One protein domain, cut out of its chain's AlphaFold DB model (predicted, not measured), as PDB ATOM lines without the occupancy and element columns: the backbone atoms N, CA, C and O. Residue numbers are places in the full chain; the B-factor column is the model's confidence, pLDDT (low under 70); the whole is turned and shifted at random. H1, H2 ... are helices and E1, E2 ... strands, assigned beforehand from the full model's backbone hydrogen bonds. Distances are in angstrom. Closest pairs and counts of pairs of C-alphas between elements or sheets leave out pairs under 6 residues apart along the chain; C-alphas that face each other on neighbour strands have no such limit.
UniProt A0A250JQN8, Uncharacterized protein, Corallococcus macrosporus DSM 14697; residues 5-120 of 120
ATOM      1  N   GLU A   5     151.230 137.943 149.822       81.12
ATOM      2  CA  GLU A   5     152.338 137.383 149.036       81.12
ATOM      3  C   GLU A   5     153.700 137.905 149.507       81.12
ATOM      4  O   GLU A   5     154.606 137.112 149.745       81.12
ATOM      5  N   GLN A   6     153.818 139.216 149.749       82.31
ATOM      6  CA  GLN A   6     155.035 139.823 150.301       82.31
ATOM      7  C   GLN A   6     155.369 139.277 151.696       82.31
ATOM      8  O   GLN A   6     156.539 139.101 152.030       82.31
ATOM      9  N   ALA A   7     154.355 138.989 152.516       86.50
ATOM     10  CA  ALA A   7     154.555 138.387 153.832       86.50
ATOM     11  C   ALA A   7     155.055 136.933 153.738       86.50
ATOM     12  O   ALA A   7     155.948 136.547 154.495       86.50
ATOM     13  N   THR A   8     154.514 136.141 152.807       87.06
ATOM     14  CA  THR A   8     154.965 134.762 152.563       87.06
ATOM     15  C   THR A   8     156.408 134.728 152.062       87.06
ATOM     16  O   THR A   8     157.223 134.009 152.634       87.06
ATOM     17  N   ASP A   9     156.748 135.541 151.060       87.00
ATOM     18  CA  ASP A   9     158.110 135.638 150.515       87.00
ATOM     19  C   ASP A   9     159.128 136.054 151.592       87.00
ATOM     20  O   ASP A   9     160.188 135.439 151.733       87.00
ATOM     21  N   ALA A  10     158.778 137.025 152.442       88.56
ATOM     22  CA  ALA A  10     159.624 137.427 153.562       88.56
ATOM     23  C   ALA A  10     159.851 136.282 154.566       88.56
ATOM     24  O   ALA A  10     160.975 136.083 155.037       88.56
ATOM     25  N   LEU A  11     158.807 135.508 154.884       90.69
ATOM     26  CA  LEU A  11     158.903 134.376 155.805       90.69
ATOM     27  C   LEU A  11     159.792 133.258 155.240       90.69
ATOM     28  O   LEU A  11     160.671 132.768 155.953       90.69
ATOM     29  N   VAL A  12     159.604 132.890 153.968       92.50
ATOM     30  CA  VAL A  12     160.437 131.882 153.286       92.50
ATOM     31  C   VAL A  12     161.888 132.353 153.234       92.50
ATOM     32  O   VAL A  12     162.782 131.605 153.628       92.50
ATOM     33  N   SER A  13     162.127 133.618 152.886       92.88
ATOM     34  CA  SER A  13     163.471 134.203 152.840       92.88
ATOM     35  C   SER A  13     164.182 134.151 154.202       92.88
ATOM     36  O   SER A  13     165.376 133.863 154.285       92.88
ATOM     37  N   VAL A  14     163.480 134.429 155.306       94.50
ATOM     38  CA  VAL A  14     164.060 134.334 156.662       94.50
ATOM     39  C   VAL A  14     164.348 132.879 157.041       94.50
ATOM     40  O   VAL A  14     165.428 132.581 157.559       94.50
ATOM     41  N   ALA A  15     163.412 131.967 156.769       95.25
ATOM     42  CA  ALA A  15     163.586 130.546 157.045       95.25
ATOM     43  C   ALA A  15     164.760 129.952 156.251       95.25
ATOM     44  O   ALA A  15     165.577 129.229 156.825       95.25
ATOM     45  N   LEU A  16     164.887 130.315 154.973       96.19
ATOM     46  CA  LEU A  16     165.966 129.880 154.093       96.19
ATOM     47  C   LEU A  16     167.333 130.325 154.618       96.19
ATOM     48  O   LEU A  16     168.221 129.493 154.786       96.19
ATOM     49  N   ARG A  17     167.492 131.611 154.968       95.19
ATOM     50  CA  ARG A  17     168.753 132.128 155.535       95.19
ATOM     51  C   ARG A  17     169.165 131.378 156.801       95.19
ATOM     52  O   ARG A  17     170.338 131.069 156.980       95.19
ATOM     53  N   LYS A  18     168.202 131.042 157.667       94.88
ATOM     54  CA  LYS A  18     168.462 130.237 158.868       94.88
ATOM     55  C   LYS A  18     168.857 128.799 158.521       94.88
ATOM     56  O   LYS A  18     169.745 128.248 159.163       94.88
ATOM     57  N   ALA A  19     168.196 128.190 157.540       94.56
ATOM     58  CA  ALA A  19     168.445 126.810 157.135       94.56
ATOM     59  C   ALA A  19     169.793 126.632 156.409       94.56
ATOM     60  O   ALA A  19     170.415 125.581 156.532       94.56
ATOM     61  N   LEU A  20     170.268 127.671 155.714       95.56
ATOM     62  CA  LEU A  20     171.570 127.710 155.037       95.56
ATOM     63  C   LEU A  20     172.723 128.190 155.935       95.56
ATOM     64  O   LEU A  20     173.841 128.368 155.454       95.56
ATOM     65  N   ALA A  21     172.489 128.422 157.229       93.38
ATOM     66  CA  ALA A  21     173.510 128.958 158.122       93.38
ATOM     67  C   ALA A  21     174.763 128.059 158.165       93.38
ATOM     68  O   ALA A  21     174.698 126.894 158.556       93.38
ATOM     69  N   GLY A  22     175.908 128.618 157.765       93.50
ATOM     70  CA  GLY A  22     177.191 127.909 157.701       93.50
ATOM     71  C   GLY A  22     177.384 127.027 156.463       93.50
ATOM     72  O   GLY A  22     178.473 126.484 156.291       93.50
ATOM     73  N   ALA A  23     176.380 126.894 155.592       96.62
ATOM     74  CA  ALA A  23     176.544 126.243 154.299       96.62
ATOM     75  C   ALA A  23     177.306 127.153 153.326       96.62
ATOM     76  O   ALA A  23     177.148 128.376 153.333       96.62
ATOM     77  N   ARG A  24     178.112 126.549 152.452       97.62
ATOM     78  CA  ARG A  24     178.638 127.232 151.269       97.62
ATOM     79  C   ARG A  24     177.575 127.162 150.179       97.62
ATOM     80  O   ARG A  24     177.084 126.079 149.883       97.62
ATOM     81  N   VAL A  25     177.252 128.303 149.584       97.56
ATOM     82  CA  VAL A  25     176.274 128.418 148.498       97.56
ATOM     83  C   VAL A  25     176.979 128.987 147.276       97.56
ATOM     84  O   VAL A  25     177.672 129.998 147.382       97.56
ATOM     85  N   GLU A  26     176.816 128.341 146.129       97.25
ATOM     86  CA  GLU A  26     177.419 128.750 144.866       97.25
ATOM     87  C   GLU A  26     176.350 128.795 143.778       97.25
ATOM     88  O   GLU A  26     175.612 127.835 143.593       97.25
ATOM     89  N   VAL A  27     176.267 129.917 143.063       97.19
ATOM     90  CA  VAL A  27     175.361 130.081 141.921       97.19
ATOM     91  C   VAL A  27     176.191 130.066 140.650       97.19
ATOM     92  O   VAL A  27     177.137 130.850 140.534       97.19
ATOM     93  N   ARG A  28     175.845 129.209 139.692       95.31
ATOM     94  CA  ARG A  28     176.614 129.062 138.452       95.31
ATOM     95  C   ARG A  28     175.756 128.616 137.276       95.31
ATOM     96  O   ARG A  28     174.629 128.163 137.440       95.31
ATOM     97  N   LEU A  29     176.331 128.746 136.085       93.25
ATOM     98  CA  LEU A  29     175.879 128.028 134.898       93.25
ATOM     99  C   LEU A  29     176.683 126.733 134.816       93.25
ATOM    100  O   LEU A  29     177.887 126.773 134.557       93.25
ATOM    101  N   ALA A  30     176.036 125.607 135.082       87.69
ATOM    102  CA  ALA A  30     176.637 124.293 134.965       87.69
ATOM    103  C   ALA A  30     176.430 123.718 133.563       87.69
ATOM    104  O   ALA A  30     175.474 124.049 132.865       87.69
ATOM    105  N   LEU A  31     177.339 122.838 133.160       82.31
ATOM    106  CA  LEU A  31     177.142 121.955 132.019       82.31
ATOM    107  C   LEU A  31     176.654 120.614 132.584       82.31
ATOM    108  O   LEU A  31     177.418 119.985 133.317       82.31
ATOM    109  N   PRO A  32     175.414 120.185 132.303       70.75
ATOM    110  CA  PRO A  32     174.953 118.858 132.680       70.75
ATOM    111  C   PRO A  32     175.753 117.795 131.918       70.75
ATOM    112  O   PRO A  32     176.309 118.072 130.853       70.75
ATOM    113  N   ASP A  33     175.774 116.561 132.424       66.44
ATOM    114  CA  ASP A  33     176.555 115.451 131.846       66.44
ATOM    115  C   ASP A  33     176.182 115.126 130.387       66.44
ATOM    116  O   ASP A  33     176.976 114.551 129.643       66.44
ATOM    117  N   SER A  34     174.992 115.541 129.940       64.62
ATOM    118  CA  SER A  34     174.560 115.468 128.538       64.62
ATOM    119  C   SER A  34     175.303 116.442 127.605       64.62
ATOM    120  O   SER A  34     175.194 116.324 126.384       64.62
ATOM    121  N   GLY A  35     176.058 117.399 128.157       58.00
ATOM    122  CA  GLY A  35     177.023 118.260 127.469       58.00
ATOM    123  C   GLY A  35     176.446 119.318 126.525       58.00
ATOM    124  O   GLY A  35     177.215 120.021 125.871       58.00
ATOM    125  N   ALA A  36     175.123 119.437 126.408       63.00
ATOM    126  CA  ALA A  36     174.517 120.227 125.337       63.00
ATOM    127  C   ALA A  36     174.198 121.685 125.712       63.00
ATOM    128  O   ALA A  36     174.190 122.533 124.817       63.00
ATOM    129  N   GLU A  37     173.892 121.985 126.980       73.69
ATOM    130  CA  GLU A  37     173.168 123.213 127.357       73.69
ATOM    131  C   GLU A  37     173.611 123.760 128.720       73.69
ATOM    132  O   GLU A  37     173.761 123.004 129.671       73.69
ATOM    133  N   LEU A  38     173.819 125.078 128.829       84.25
ATOM    134  CA  LEU A  38     174.138 125.720 130.108       84.25
ATOM    135  C   LEU A  38     172.895 125.756 131.001       84.25
ATOM    136  O   LEU A  38     171.892 126.370 130.645       84.25
ATOM    137  N   GLN A  39     172.994 125.148 132.179       88.81
ATOM    138  CA  GLN A  39     171.919 125.054 133.151       88.81
ATOM    139  C   GLN A  39     172.202 125.946 134.368       88.81
ATOM    140  O   GLN A  39     173.232 125.780 135.026       88.81
ATOM    141  N   PRO A  40     171.317 126.899 134.696       95.19
ATOM    142  CA  PRO A  40     171.429 127.682 135.916       95.19
ATOM    143  C   PRO A  40     171.186 126.799 137.136       95.19
ATOM    144  O   PRO A  40     170.135 126.164 137.241       95.19
ATOM    145  N   GLU A  41     172.122 126.803 138.082       96.25
ATOM    146  CA  GLU A  41     171.985 126.064 139.334       96.25
ATOM    147  C   GLU A  41     172.542 126.819 140.547       96.25
ATOM    148  O   GLU A  41     173.442 127.660 140.448       96.25
ATOM    149  N   VAL A  42     171.982 126.486 141.708       98.00
ATOM    150  CA  VAL A  42     172.507 126.790 143.035       98.00
ATOM    151  C   VAL A  42     172.984 125.483 143.655       98.00
ATOM    152  O   VAL A  42     172.161 124.629 143.980       98.00
ATOM    153  N   GLU A  43     174.289 125.337 143.863       97.06
ATOM    154  CA  GLU A  43     174.858 124.258 144.673       97.06
ATOM    155  C   GLU A  43     174.987 124.725 146.129       97.06
ATOM    156  O   GLU A  43     175.445 125.834 146.417       97.06
ATOM    157  N   VAL A  44     174.594 123.865 147.063       97.81
ATOM    158  CA  VAL A  44     174.717 124.078 148.504       97.81
ATOM    159  C   VAL A  44     175.544 122.949 149.098       97.81
ATOM    160  O   VAL A  44     175.165 121.783 149.008       97.81
ATOM    161  N   ALA A  45     176.649 123.293 149.754       97.75
ATOM    162  CA  ALA A  45     177.497 122.364 150.490       97.75
ATOM    163  C   ALA A  45     177.379 122.618 151.999       97.75
ATOM    164  O   ALA A  45     177.747 123.687 152.496       97.75
ATOM    165  N   PHE A  46     176.873 121.631 152.738       96.56
ATOM    166  CA  PHE A  46     176.668 121.741 154.181       96.56
ATOM    167  C   PHE A  46     177.905 121.302 154.982       96.56
ATOM    168  O   PHE A  46     178.597 120.362 154.579       96.56
ATOM    169  N   PRO A  47     178.165 121.902 156.161       95.44
ATOM    170  CA  PRO A  47     179.199 121.426 157.072       95.44
ATOM    171  C   PRO A  47     178.980 119.972 157.491       95.44
ATOM    172  O   PRO A  47     177.840 119.511 157.644       95.44
ATOM    173  N   GLN A  48     180.077 119.262 157.762       92.38
ATOM    174  CA  GLN A  48     180.009 117.939 158.382       92.38
ATOM    175  C   GLN A  48     179.235 117.998 159.707       92.38
ATOM    176  O   GLN A  48     179.325 118.966 160.459       92.38
ATOM    177  N   GLY A  49     178.446 116.957 159.981       92.31
ATOM    178  CA  GLY A  49     177.576 116.895 161.160       92.31
ATOM    179  C   GLY A  49     176.213 117.575 160.994       92.31
ATOM    180  O   GLY A  49     175.341 117.370 161.838       92.31
ATOM    181  N   THR A  50     175.969 118.311 159.902       94.19
ATOM    182  CA  THR A  50     174.617 118.802 159.583       94.19
ATOM    183  C   THR A  50     173.677 117.617 159.371       94.19
ATOM    184  O   THR A  50     173.955 116.726 158.566       94.19
ATOM    185  N   SER A  51     172.549 117.597 160.083       93.88
ATOM    186  CA  SER A  51     171.602 116.483 159.989       93.88
ATOM    187  C   SER A  51     170.915 116.438 158.620       93.88
ATOM    188  O   SER A  51     170.594 117.476 158.040       93.88
ATOM    189  N   ALA A  52     170.587 115.236 158.136       92.56
ATOM    190  CA  ALA A  52     169.846 115.070 156.881       92.56
ATOM    191  C   ALA A  52     168.516 115.845 156.876       92.56
ATOM    192  O   ALA A  52     168.145 116.432 155.867       92.56
ATOM    193  N   ARG A  53     167.824 115.929 158.024       94.50
ATOM    194  CA  ARG A  53     166.582 116.712 158.149       94.50
ATOM    195  C   ARG A  53     166.805 118.204 157.917       94.50
ATOM    196  O   ARG A  53     165.991 118.827 157.246       94.50
ATOM    197  N   GLN A  54     167.887 118.771 158.452       94.06
ATOM    198  CA  GLN A  54     168.228 120.179 158.225       94.06
ATOM    199  C   GLN A  54     168.589 120.435 156.764       94.06
ATOM    200  O   GLN A  54     168.078 121.391 156.187       94.06
ATOM    201  N   ARG A  55     169.396 119.559 156.149       95.38
ATOM    202  CA  ARG A  55     169.758 119.674 154.728       95.38
ATOM    203  C   ARG A  55     168.529 119.608 153.825       95.38
ATOM    204  O   ARG A  55     168.336 120.488 152.995       95.38
ATOM    205  N   ASN A  56     167.648 118.635 154.053       95.31
ATOM    206  CA  ASN A  56     166.421 118.482 153.271       95.31
ATOM    207  C   ASN A  56     165.480 119.679 153.451       95.31
ATOM    208  O   ASN A  56     164.908 120.160 152.480       95.31
ATOM    209  N   ALA A  57     165.335 120.192 154.678       96.00
ATOM    210  CA  ALA A  57     164.527 121.384 154.926       96.00
ATOM    211  C   ALA A  57     165.091 122.617 154.202       96.00
ATOM    212  O   ALA A  57     164.333 123.369 153.597       96.00
ATOM    213  N   ALA A  58     166.413 122.807 154.233       96.62
ATOM    214  CA  ALA A  58     167.079 123.880 153.505       96.62
ATOM    215  C   ALA A  58     166.878 123.754 151.987       96.62
ATOM    216  O   ALA A  58     166.574 124.751 151.339       96.62
ATOM    217  N   LEU A  59     166.978 122.537 151.439       97.44
ATOM    218  CA  LEU A  59     166.761 122.274 150.017       97.44
ATOM    219  C   LEU A  59     165.325 122.603 149.586       97.44
ATOM    220  O   LEU A  59     165.128 123.306 148.601       97.44
ATOM    221  N   LEU A  60     164.328 122.167 150.361       97.19
ATOM    222  CA  LEU A  60     162.916 122.461 150.092       97.19
ATOM    223  C   LEU A  60     162.611 123.961 150.171       97.19
ATOM    224  O   LEU A  60     161.875 124.489 149.339       97.19
ATOM    225  N   LEU A  61     163.184 124.661 151.156       97.31
ATOM    226  CA  LEU A  61     163.048 126.112 151.276       97.31
ATOM    227  C   LEU A  61     163.706 126.836 150.099       97.31
ATOM    228  O   LEU A  61     163.137 127.802 149.599       97.31
ATOM    229  N   LEU A  62     164.871 126.366 149.647       97.88
ATOM    230  CA  LEU A  62     165.564 126.941 148.499       97.88
ATOM    231  C   LEU A  62     164.746 126.748 147.221       97.88
ATOM    232  O   LEU A  62     164.505 127.722 146.519       97.88
ATOM    233  N   ALA A  63     164.263 125.530 146.963       97.75
ATOM    234  CA  ALA A  63     163.396 125.241 145.823       97.75
ATOM    235  C   ALA A  63     162.131 126.109 145.856       97.75
ATOM    236  O   ALA A  63     161.811 126.762 144.872       97.75
ATOM    237  N   THR A  64     161.480 126.223 147.020       96.50
ATOM    238  CA  THR A  64     160.306 127.094 147.198       96.50
ATOM    239  C   THR A  64     160.629 128.559 146.894       96.50
ATOM    240  O   THR A  64     159.855 129.238 146.226       96.50
ATOM    241  N   GLN A  65     161.765 129.067 147.376       96.38
ATOM    242  CA  GLN A  65     162.170 130.449 147.129       96.38
ATOM    243  C   GLN A  65     162.470 130.694 145.647       96.38
ATOM    244  O   GLN A  65     162.135 131.756 145.132       96.38
ATOM    245  N   VAL A  66     163.076 129.724 144.959       96.94
ATOM    246  CA  VAL A  66     163.304 129.799 143.511       96.94
ATOM    247  C   VAL A  66     161.971 129.775 142.763       96.94
ATOM    248  O   VAL A  66     161.743 130.665 141.954       96.94
ATOM    249  N   GLU A  67     161.055 128.860 143.088       95.62
ATOM    250  CA  GLU A  67     159.707 128.789 142.495       95.62
ATOM    251  C   GLU A  67     158.955 130.121 142.598       95.62
ATOM    252  O   GLU A  67     158.444 130.637 141.609       95.62
ATOM    253  N   LEU A  68     158.951 130.742 143.782       93.62
ATOM    254  CA  LEU A  68     158.283 132.031 144.003       93.62
ATOM    255  C   LEU A  68     158.924 133.199 143.234       93.62
ATOM    256  O   LEU A  68     158.286 134.238 143.056       93.62
ATOM    257  N   ARG A  69     160.187 133.063 142.816       93.88
ATOM    258  CA  ARG A  69     160.941 134.092 142.082       93.88
ATOM    259  C   ARG A  69     160.980 133.846 140.581       93.88
ATOM    260  O   ARG A  69     161.253 134.791 139.841       93.88
ATOM    261  N   THR A  70     160.712 132.625 140.133       94.19
ATOM    262  CA  THR A  70     160.655 132.281 138.715       94.19
ATOM    263  C   THR A  70     159.435 132.947 138.073       94.19
ATOM    264  O   THR A  70     158.301 132.709 138.495       94.19
ATOM    265  N   PRO A  71     159.620 133.798 137.048       91.81
ATOM    266  CA  PRO A  71     158.495 134.420 136.363       91.81
ATOM    267  C   PRO A  71     157.625 133.369 135.663       91.81
ATOM    268  O   PRO A  71     158.132 132.556 134.894       91.81
ATOM    269  N   ALA A  72     156.304 133.441 135.848       88.81
ATOM    270  CA  ALA A  72     155.355 132.476 135.277       88.81
ATOM    271  C   ALA A  72     155.440 132.340 133.741       88.81
ATOM    272  O   ALA A  72     155.095 131.299 133.189       88.81
ATOM    273  N   GLN A  73     155.906 133.386 133.052       88.56
ATOM    274  CA  GLN A  73     156.086 133.417 131.597       88.56
ATOM    275  C   GLN A  73     157.302 132.631 131.084       88.56
ATOM    276  O   GLN A  73     157.388 132.381 129.887       88.56
ATOM    277  N   GLU A  74     158.260 132.288 131.947       86.62
ATOM    278  CA  GLU A  74     159.492 131.613 131.522       86.62
ATOM    279  C   GLU A  74     159.295 130.094 131.369       86.62
ATOM    280  O   GLU A  74     160.110 129.434 130.739       86.62
ATOM    281  N   HIS A  75     158.192 129.522 131.873       85.56
ATOM    282  CA  HIS A  75     157.839 128.095 131.740       85.56
ATOM    283  C   HIS A  75     158.924 127.090 132.189       85.56
ATOM    284  O   HIS A  75     158.823 125.903 131.885       85.56
ATOM    285  N   TRP A  76     159.950 127.537 132.911       92.44
ATOM    286  CA  TRP A  76     161.001 126.681 133.456       92.44
ATOM    287  C   TRP A  76     160.478 125.829 134.608       92.44
ATOM    288  O   TRP A  76     159.567 126.243 135.326       92.44
ATOM    289  N   LEU A  77     161.091 124.663 134.812       92.94
ATOM    290  CA  LEU A  77     160.819 123.822 135.978       92.94
ATOM    291  C   LEU A  77     161.924 124.004 137.014       92.94
ATOM    292  O   LEU A  77     163.106 124.041 136.660       92.94
ATOM    293  N   VAL A  78     161.550 124.116 138.287       96.19
ATOM    294  CA  VAL A  78     162.509 124.110 139.392       96.19
ATOM    295  C   VAL A  78     162.691 122.675 139.853       96.19
ATOM    296  O   VAL A  78     161.764 122.038 140.345       96.19
ATOM    297  N   GLU A  79     163.910 122.180 139.723       95.88
ATOM    298  CA  GLU A  79     164.276 120.834 140.140       95.88
ATOM    299  C   GLU A  79     165.262 120.895 141.301       95.88
ATOM    300  O   GLU A  79     165.993 121.874 141.486       95.88
ATOM    301  N   SER A  80     165.281 119.837 142.107       95.94
ATOM    302  CA  SER A  80     166.187 119.744 143.248       95.94
ATOM    303  C   SER A  80     166.676 118.322 143.462       95.94
ATOM    304  O   SER A  80     165.911 117.369 143.336       95.94
ATOM    305  N   GLU A  81     167.942 118.181 143.838       94.31
ATOM    306  CA  GLU A  81     168.537 116.879 144.123       94.31
ATOM    307  C   GLU A  81     169.589 116.954 145.232       94.31
ATOM    308  O   GLU A  81     170.224 117.986 145.469       94.31
ATOM    309  N   VAL A  82     169.771 115.828 145.918       94.06
ATOM    310  CA  VAL A  82     170.877 115.600 146.852       94.06
ATOM    311  C   VAL A  82     171.962 114.851 146.087       94.06
ATOM    312  O   VAL A  82     171.668 113.824 145.484       94.06
ATOM    313  N   LEU A  83     173.195 115.359 146.110       91.56
ATOM    314  CA  LEU A  83     174.317 114.743 145.399       91.56
ATOM    315  C   LEU A  83     174.824 113.497 146.141       91.56
ATOM    316  O   LEU A  83     174.585 113.332 147.340       91.56
ATOM    317  N   ASP A  84     175.582 112.653 145.440       87.88
ATOM    318  CA  ASP A  84     176.011 111.326 145.910       87.88
ATOM    319  C   ASP A  84     176.804 111.324 147.227       87.88
ATOM    320  O   ASP A  84     176.790 110.340 147.965       87.88
ATOM    321  N   ASP A  85     177.483 112.424 147.566       87.69
ATOM    322  CA  ASP A  85     178.200 112.537 148.843       87.69
ATOM    323  C   ASP A  85     177.287 112.803 150.051       87.69
ATOM    324  O   ASP A  85     177.744 112.813 151.198       87.69
ATOM    325  N   GLY A  86     175.997 113.046 149.807       86.25
ATOM    326  CA  GLY A  86     174.976 113.321 150.807       86.25
ATOM    327  C   GLY A  86     175.174 114.619 151.594       86.25
ATOM    328  O   GLY A  86     174.360 114.907 152.473       86.25
ATOM    329  N   LEU A  87     176.230 115.392 151.329       92.00
ATOM    330  CA  LEU A  87     176.546 116.669 151.978       92.00
ATOM    331  C   LEU A  87     176.265 117.859 151.064       92.00
ATOM    332  O   LEU A  87     176.067 118.970 151.564       92.00
ATOM    333  N   ARG A  88     176.253 117.629 149.751       95.19
ATOM    334  CA  ARG A  88     175.884 118.608 148.744       95.19
ATOM    335  C   ARG A  88     174.478 118.368 148.223       95.19
ATOM    336  O   ARG A  88     173.955 117.255 148.195       95.19
ATOM    337  N   SER A  89     173.842 119.449 147.820       95.81
ATOM    338  CA  SER A  89     172.547 119.433 147.151       95.81
ATOM    339  C   SER A  89     172.513 120.565 146.145       95.81
ATOM    340  O   SER A  89     173.240 121.547 146.309       95.81
ATOM    341  N   ARG A  90     171.668 120.459 145.127       96.12
ATOM    342  CA  ARG A  90     171.463 121.554 144.184       96.12
ATOM    343  C   ARG A  90     169.995 121.800 143.896       96.12
ATOM    344  O   ARG A  90     169.180 120.885 143.967       96.12
ATOM    345  N   VAL A  91     169.699 123.051 143.565       97.56
ATOM    346  CA  VAL A  91     168.450 123.480 142.935       97.56
ATOM    347  C   VAL A  91     168.809 124.063 141.584       97.56
ATOM    348  O   VAL A  91     169.710 124.897 141.509       97.56
ATOM    349  N   TYR A  92     168.132 123.641 140.529       95.62
ATOM    350  CA  TYR A  92     168.421 124.102 139.180       95.62
ATOM    351  C   TYR A  92     167.149 124.407 138.403       95.62
ATOM    352  O   TYR A  92     166.072 123.896 138.705       95.62
ATOM    353  N   LEU A  93     167.287 125.275 137.403       94.69
ATOM    354  CA  LEU A  93     166.216 125.583 136.464       94.69
ATOM    355  C   LEU A  93     166.363 124.680 135.243       94.69
ATOM    356  O   LEU A  93     167.345 124.771 134.503       94.69
ATOM    357  N   LEU A  94     165.389 123.803 135.021       91.88
ATOM    358  CA  LEU A  94     165.262 123.093 133.759       91.88
ATOM    359  C   LEU A  94     164.623 124.037 132.738       91.88
ATOM    360  O   LEU A  94     163.418 124.294 132.758       91.88
ATOM    361  N   LEU A  95     165.472 124.576 131.869       90.69
ATOM    362  CA  LEU A  95     165.071 125.469 130.792       90.69
ATOM    363  C   LEU A  95     164.492 124.631 129.646       90.69
ATOM    364  O   LEU A  95     165.122 123.669 129.211       90.69
ATOM    365  N   LEU A  96     163.301 124.980 129.161       84.56
ATOM    366  CA  LEU A  96     162.604 124.194 128.133       84.56
ATOM    367  C   LEU A  96     162.897 124.663 126.702       84.56
ATOM    368  O   LEU A  96     162.512 123.983 125.755       84.56
ATOM    369  N   GLY A  97     163.581 125.801 126.540       76.81
ATOM    370  CA  GLY A  97     163.854 126.399 125.240       76.81
ATOM    371  C   GLY A  97     162.632 127.132 124.694       76.81
ATOM    372  O   GLY A  97     161.653 126.532 124.247       76.81
ATOM    373  N   VAL A  98     162.684 128.463 124.678       73.00
ATOM    374  CA  VAL A  98     161.597 129.259 124.091       73.00
ATOM    375  C   VAL A  98     161.609 129.112 122.565       73.00
ATOM    376  O   VAL A  98     162.442 129.694 121.874       73.00
ATOM    377  N   GLY A  99     160.664 128.338 122.023       66.38
ATOM    378  CA  GLY A  99     160.451 128.214 120.575       66.38
ATOM    379  C   GLY A  99     161.510 127.397 119.822       66.38
ATOM    380  O   GLY A  99     161.548 127.446 118.593       66.38
ATOM    381  N   GLY A 100     162.352 126.641 120.528       70.62
ATOM    382  CA  GLY A 100     163.400 125.807 119.942       70.62
ATOM    383  C   GLY A 100     163.681 124.554 120.775       70.62
ATOM    384  O   GLY A 100     163.200 124.445 121.896       70.62
ATOM    385  N   PRO A 101     164.462 123.595 120.246       73.25
ATOM    386  CA  PRO A 101     164.742 122.334 120.933       73.25
ATOM    387  C   PRO A 101     165.760 122.466 122.075       73.25
ATOM    388  O   PRO A 101     166.016 121.472 122.743       73.25
ATOM    389  N   ARG A 102     166.390 123.643 122.233       77.81
ATOM    390  CA  ARG A 102     167.444 123.912 123.215       77.81
ATOM    391  C   ARG A 102     167.300 125.317 123.811       77.81
ATOM    392  O   ARG A 102     166.957 126.237 123.061       77.81
ATOM    393  N   PRO A 103     167.627 125.517 125.095       85.31
ATOM    394  CA  PRO A 103     167.731 126.822 125.726       85.31
ATOM    395  C   PRO A 103     168.798 127.692 125.079       85.31
ATOM    396  O   PRO A 103     169.861 127.230 124.652       85.31
ATOM    397  N   THR A 104     168.526 128.990 125.050       87.88
ATOM    398  CA  THR A 104     169.504 129.981 124.591       87.88
ATOM    399  C   THR A 104     170.434 130.409 125.727       87.88
ATOM    400  O   THR A 104     170.110 130.280 126.907       87.88
ATOM    401  N   ARG A 105     171.595 130.983 125.384       88.31
ATOM    402  CA  ARG A 105     172.500 131.581 126.379       88.31
ATOM    403  C   ARG A 105     171.809 132.691 127.175       88.31
ATOM    404  O   ARG A 105     171.987 132.760 128.383       88.31
ATOM    405  N   ASP A 106     170.987 133.500 126.514       90.38
ATOM    406  CA  ASP A 106     170.230 134.575 127.156       90.38
ATOM    407  C   ASP A 106     169.198 134.021 128.147       90.38
ATOM    408  O   ASP A 106     168.997 134.585 129.217       90.38
ATOM    409  N   GLU A 107     168.550 132.904 127.812       90.81
ATOM    410  CA  GLU A 107     167.644 132.193 128.720       90.81
ATOM    411  C   GLU A 107     168.388 131.672 129.955       90.81
ATOM    412  O   GLU A 107     167.948 131.899 131.081       90.81
ATOM    413  N   ALA A 108     169.572 131.086 129.761       92.44
ATOM    414  CA  ALA A 108     170.427 130.657 130.860       92.44
ATOM    415  C   ALA A 108     170.876 131.830 131.748       92.44
ATOM    416  O   ALA A 108     170.823 131.743 132.975       92.44
ATOM    417  N   GLU A 109     171.267 132.961 131.165       93.62
ATOM    418  CA  GLU A 109     171.653 134.150 131.931       93.62
ATOM    419  C   GLU A 109     170.479 134.745 132.721       93.62
ATOM    420  O   GLU A 109     170.664 135.137 133.877       93.62
ATOM    421  N   ARG A 110     169.262 134.763 132.160       94.44
ATOM    422  CA  ARG A 110     168.059 135.165 132.912       94.44
ATOM    423  C   ARG A 110     167.768 134.206 134.062       94.44
ATOM    424  O   ARG A 110     167.515 134.660 135.177       94.44
ATOM    425  N   GLY A 111     167.872 132.900 133.831       95.19
ATOM    426  CA  GLY A 111     167.735 131.908 134.895       95.19
ATOM    427  C   GLY A 111     168.764 132.115 136.011       95.19
ATOM    428  O   GLY A 111     168.413 132.112 137.189       95.19
ATOM    429  N   LEU A 112     170.018 132.422 135.665       96.19
ATOM    430  CA  LEU A 112     171.055 132.746 136.648       96.19
ATOM    431  C   LEU A 112     170.677 133.964 137.507       96.19
ATOM    432  O   LEU A 112     170.884 133.953 138.721       96.19
ATOM    433  N   GLN A 113     170.093 135.002 136.902       96.56
ATOM    434  CA  GLN A 113     169.619 136.185 137.627       96.56
ATOM    435  C   GLN A 113     168.469 135.852 138.585       96.56
ATOM    436  O   GLN A 113     168.458 136.358 139.712       96.56
ATOM    437  N   VAL A 114     167.541 134.973 138.188       96.50
ATOM    438  CA  VAL A 114     166.478 134.474 139.078       96.50
ATOM    439  C   VAL A 114     167.091 133.791 140.297       96.50
ATOM    440  O   VAL A 114     166.768 134.168 141.425       96.50
ATOM    441  N   LEU A 115     168.044 132.878 140.097       97.25
ATOM    442  CA  LEU A 115     168.712 132.169 141.192       97.25
ATOM    443  C   LEU A 115     169.480 133.111 142.129       97.25
ATOM    444  O   LEU A 115     169.394 132.990 143.351       97.25
ATOM    445  N   GLN A 116     170.178 134.106 141.577       96.69
ATOM    446  CA  GLN A 116     170.840 135.139 142.378       96.69
ATOM    447  C   GLN A 116     169.839 135.969 143.186       96.69
ATOM    448  O   GLN A 116     170.128 136.334 144.323       96.69
ATOM    449  N   SER A 117     168.673 136.281 142.617       94.00
ATOM    450  CA  SER A 117     167.627 137.033 143.314       94.00
ATOM    451  C   SER A 117     166.978 136.226 144.440       94.00
ATOM    452  O   SER A 117     166.673 136.791 145.486       94.00
ATOM    453  N   ALA A 118     166.837 134.909 144.263       93.44
ATOM    454  CA  ALA A 118     166.261 134.005 145.253       93.44
ATOM    455  C   ALA A 118     167.119 133.881 146.523       93.44
ATOM    456  O   ALA A 118     166.598 133.558 147.586       93.44
ATOM    457  N   LEU A 119     168.419 134.166 146.432       90.44
ATOM    458  CA  LEU A 119     169.354 134.089 147.558       90.44
ATOM    459  C   LEU A 119     169.594 135.426 148.278       90.44
ATOM    460  O   LEU A 119     170.304 135.439 149.286       90.44
ATOM    461  N   ARG A 120     169.048 136.539 147.775       81.75
ATOM    462  CA  ARG A 120     169.180 137.865 148.404       81.75
ATOM    463  C   ARG A 120     168.201 138.032 149.558       81.75
ATOM    464  O   ARG A 120     168.653 138.444 150.650       81.75
TER     465      ARG A 120
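This is residues 5 to 120 of the 120 residues of an uncharacterized protein of Corallococcus macrosporus DSM 14697 (UniProt A0A250JQN8). A twisted slab of four antiparallel strands has H2 and H3 packed over one face, while its other face has no named helix on it. H2 and H3 meet near their last residues as a V, and H1 packs on H2 without being on the sheet. The 116 printed residues hold three named helices and four named strands in the order H1, E1, E2, H2, E3, E4, H3, and the sheet runs E1, E2, E4, E3. The class is mixed, helices and strands. The whole is compact, with a radius of gyration of the C-alphas of 14.2 A, and flat, with spans of 43 by 35 by 17 A.

The printed part begins with H1, residues 5 to 19, which is not on the sheet. E1, residues 24 to 30, and E2, residues 39 to 45, form an antiparallel hairpin at 160 degrees between their directions; N 26 and O 43 are 2.9 A apart and N 41 and O 28 are 2.9 A apart, both within hydrogen-bond range. H2, residues 52 to 69, touches H1 at a shallow tilt of 32 degrees, opposite ways, and their closest C-alphas, those of Ala 19 and Ala 58, are 4.9 A apart. E3, residues 77 to 82, and E4, residues 88 to 94, are the second antiparallel hairpin, at 163 degrees, with N 79 and O 92 within hydrogen-bond range at 2.9 A. E4 is also the antiparallel neighbour of E2, at 163 degrees, with N 42 and O 91 within hydrogen-bond range at 2.8 A. E1 and E3 are the edge strands. H2 is on the sheet at a height of 8.9 A, over E4 and only just over E3, on which 3 of its C-alphas fall; on the local plane it stands at 21 degrees to E4, along the strands. The closest C-alphas of H2 and E4, those of Ala 63 and Val 91, are 6.1 A apart. E2, H2 and E3 make a split strand-helix-strand unit, two strands running the same way with E4 between them in the sheet, and its crossover is right-handed. H3, residues 105 to 118, lies on the same face as H2, two layers in all, one of sheet and one of helices. It is over E2 at a height of 8.2 A and runs along the strands, at 18 degrees to E2 on the local plane; the closest C-alphas of the two, those of Pro 40 and Leu 112, are 5.1 A apart. Residues 62 to 69 of H2 touch residues 114 to 118 of H3 at a steep tilt of 62 degrees, opposite ways, with the closest C-alphas, those of Val 66 and Ala 118, 5.4 A apart. H1 and H3 are only just apart, at 8.1 A. In H1, H2 and H3 every O i to N i+4 pair is within hydrogen-bond range.

H1 starts at C-alpha 5, (152.338, 137.383, 149.036), and measures 20.9 A from first to last C-alpha. E1 measures 16.7 A and E2 18.4 A. H2, the longest helix with 18 residues, starts at C-alpha 52, (169.846, 115.070, 156.881), and measures 25.7 A. E3 measures 16.9 A and E4 18.9 A. H3 measures 20.0 A and ends at C-alpha 118, (166.261, 134.005, 145.253).

The two C-alphas farthest apart, those of Gly 49 and Gly 99, are 45.5 A from each other. The printed part has no cut and ends at Arg 120, the chain's last residue. The links H1 to E1 and E3 to E4 are tight, the other four are short, and no link is long. The mean pLDDT of the printed part is 90.6; residues 33 to 36 and residue 99 are under 70.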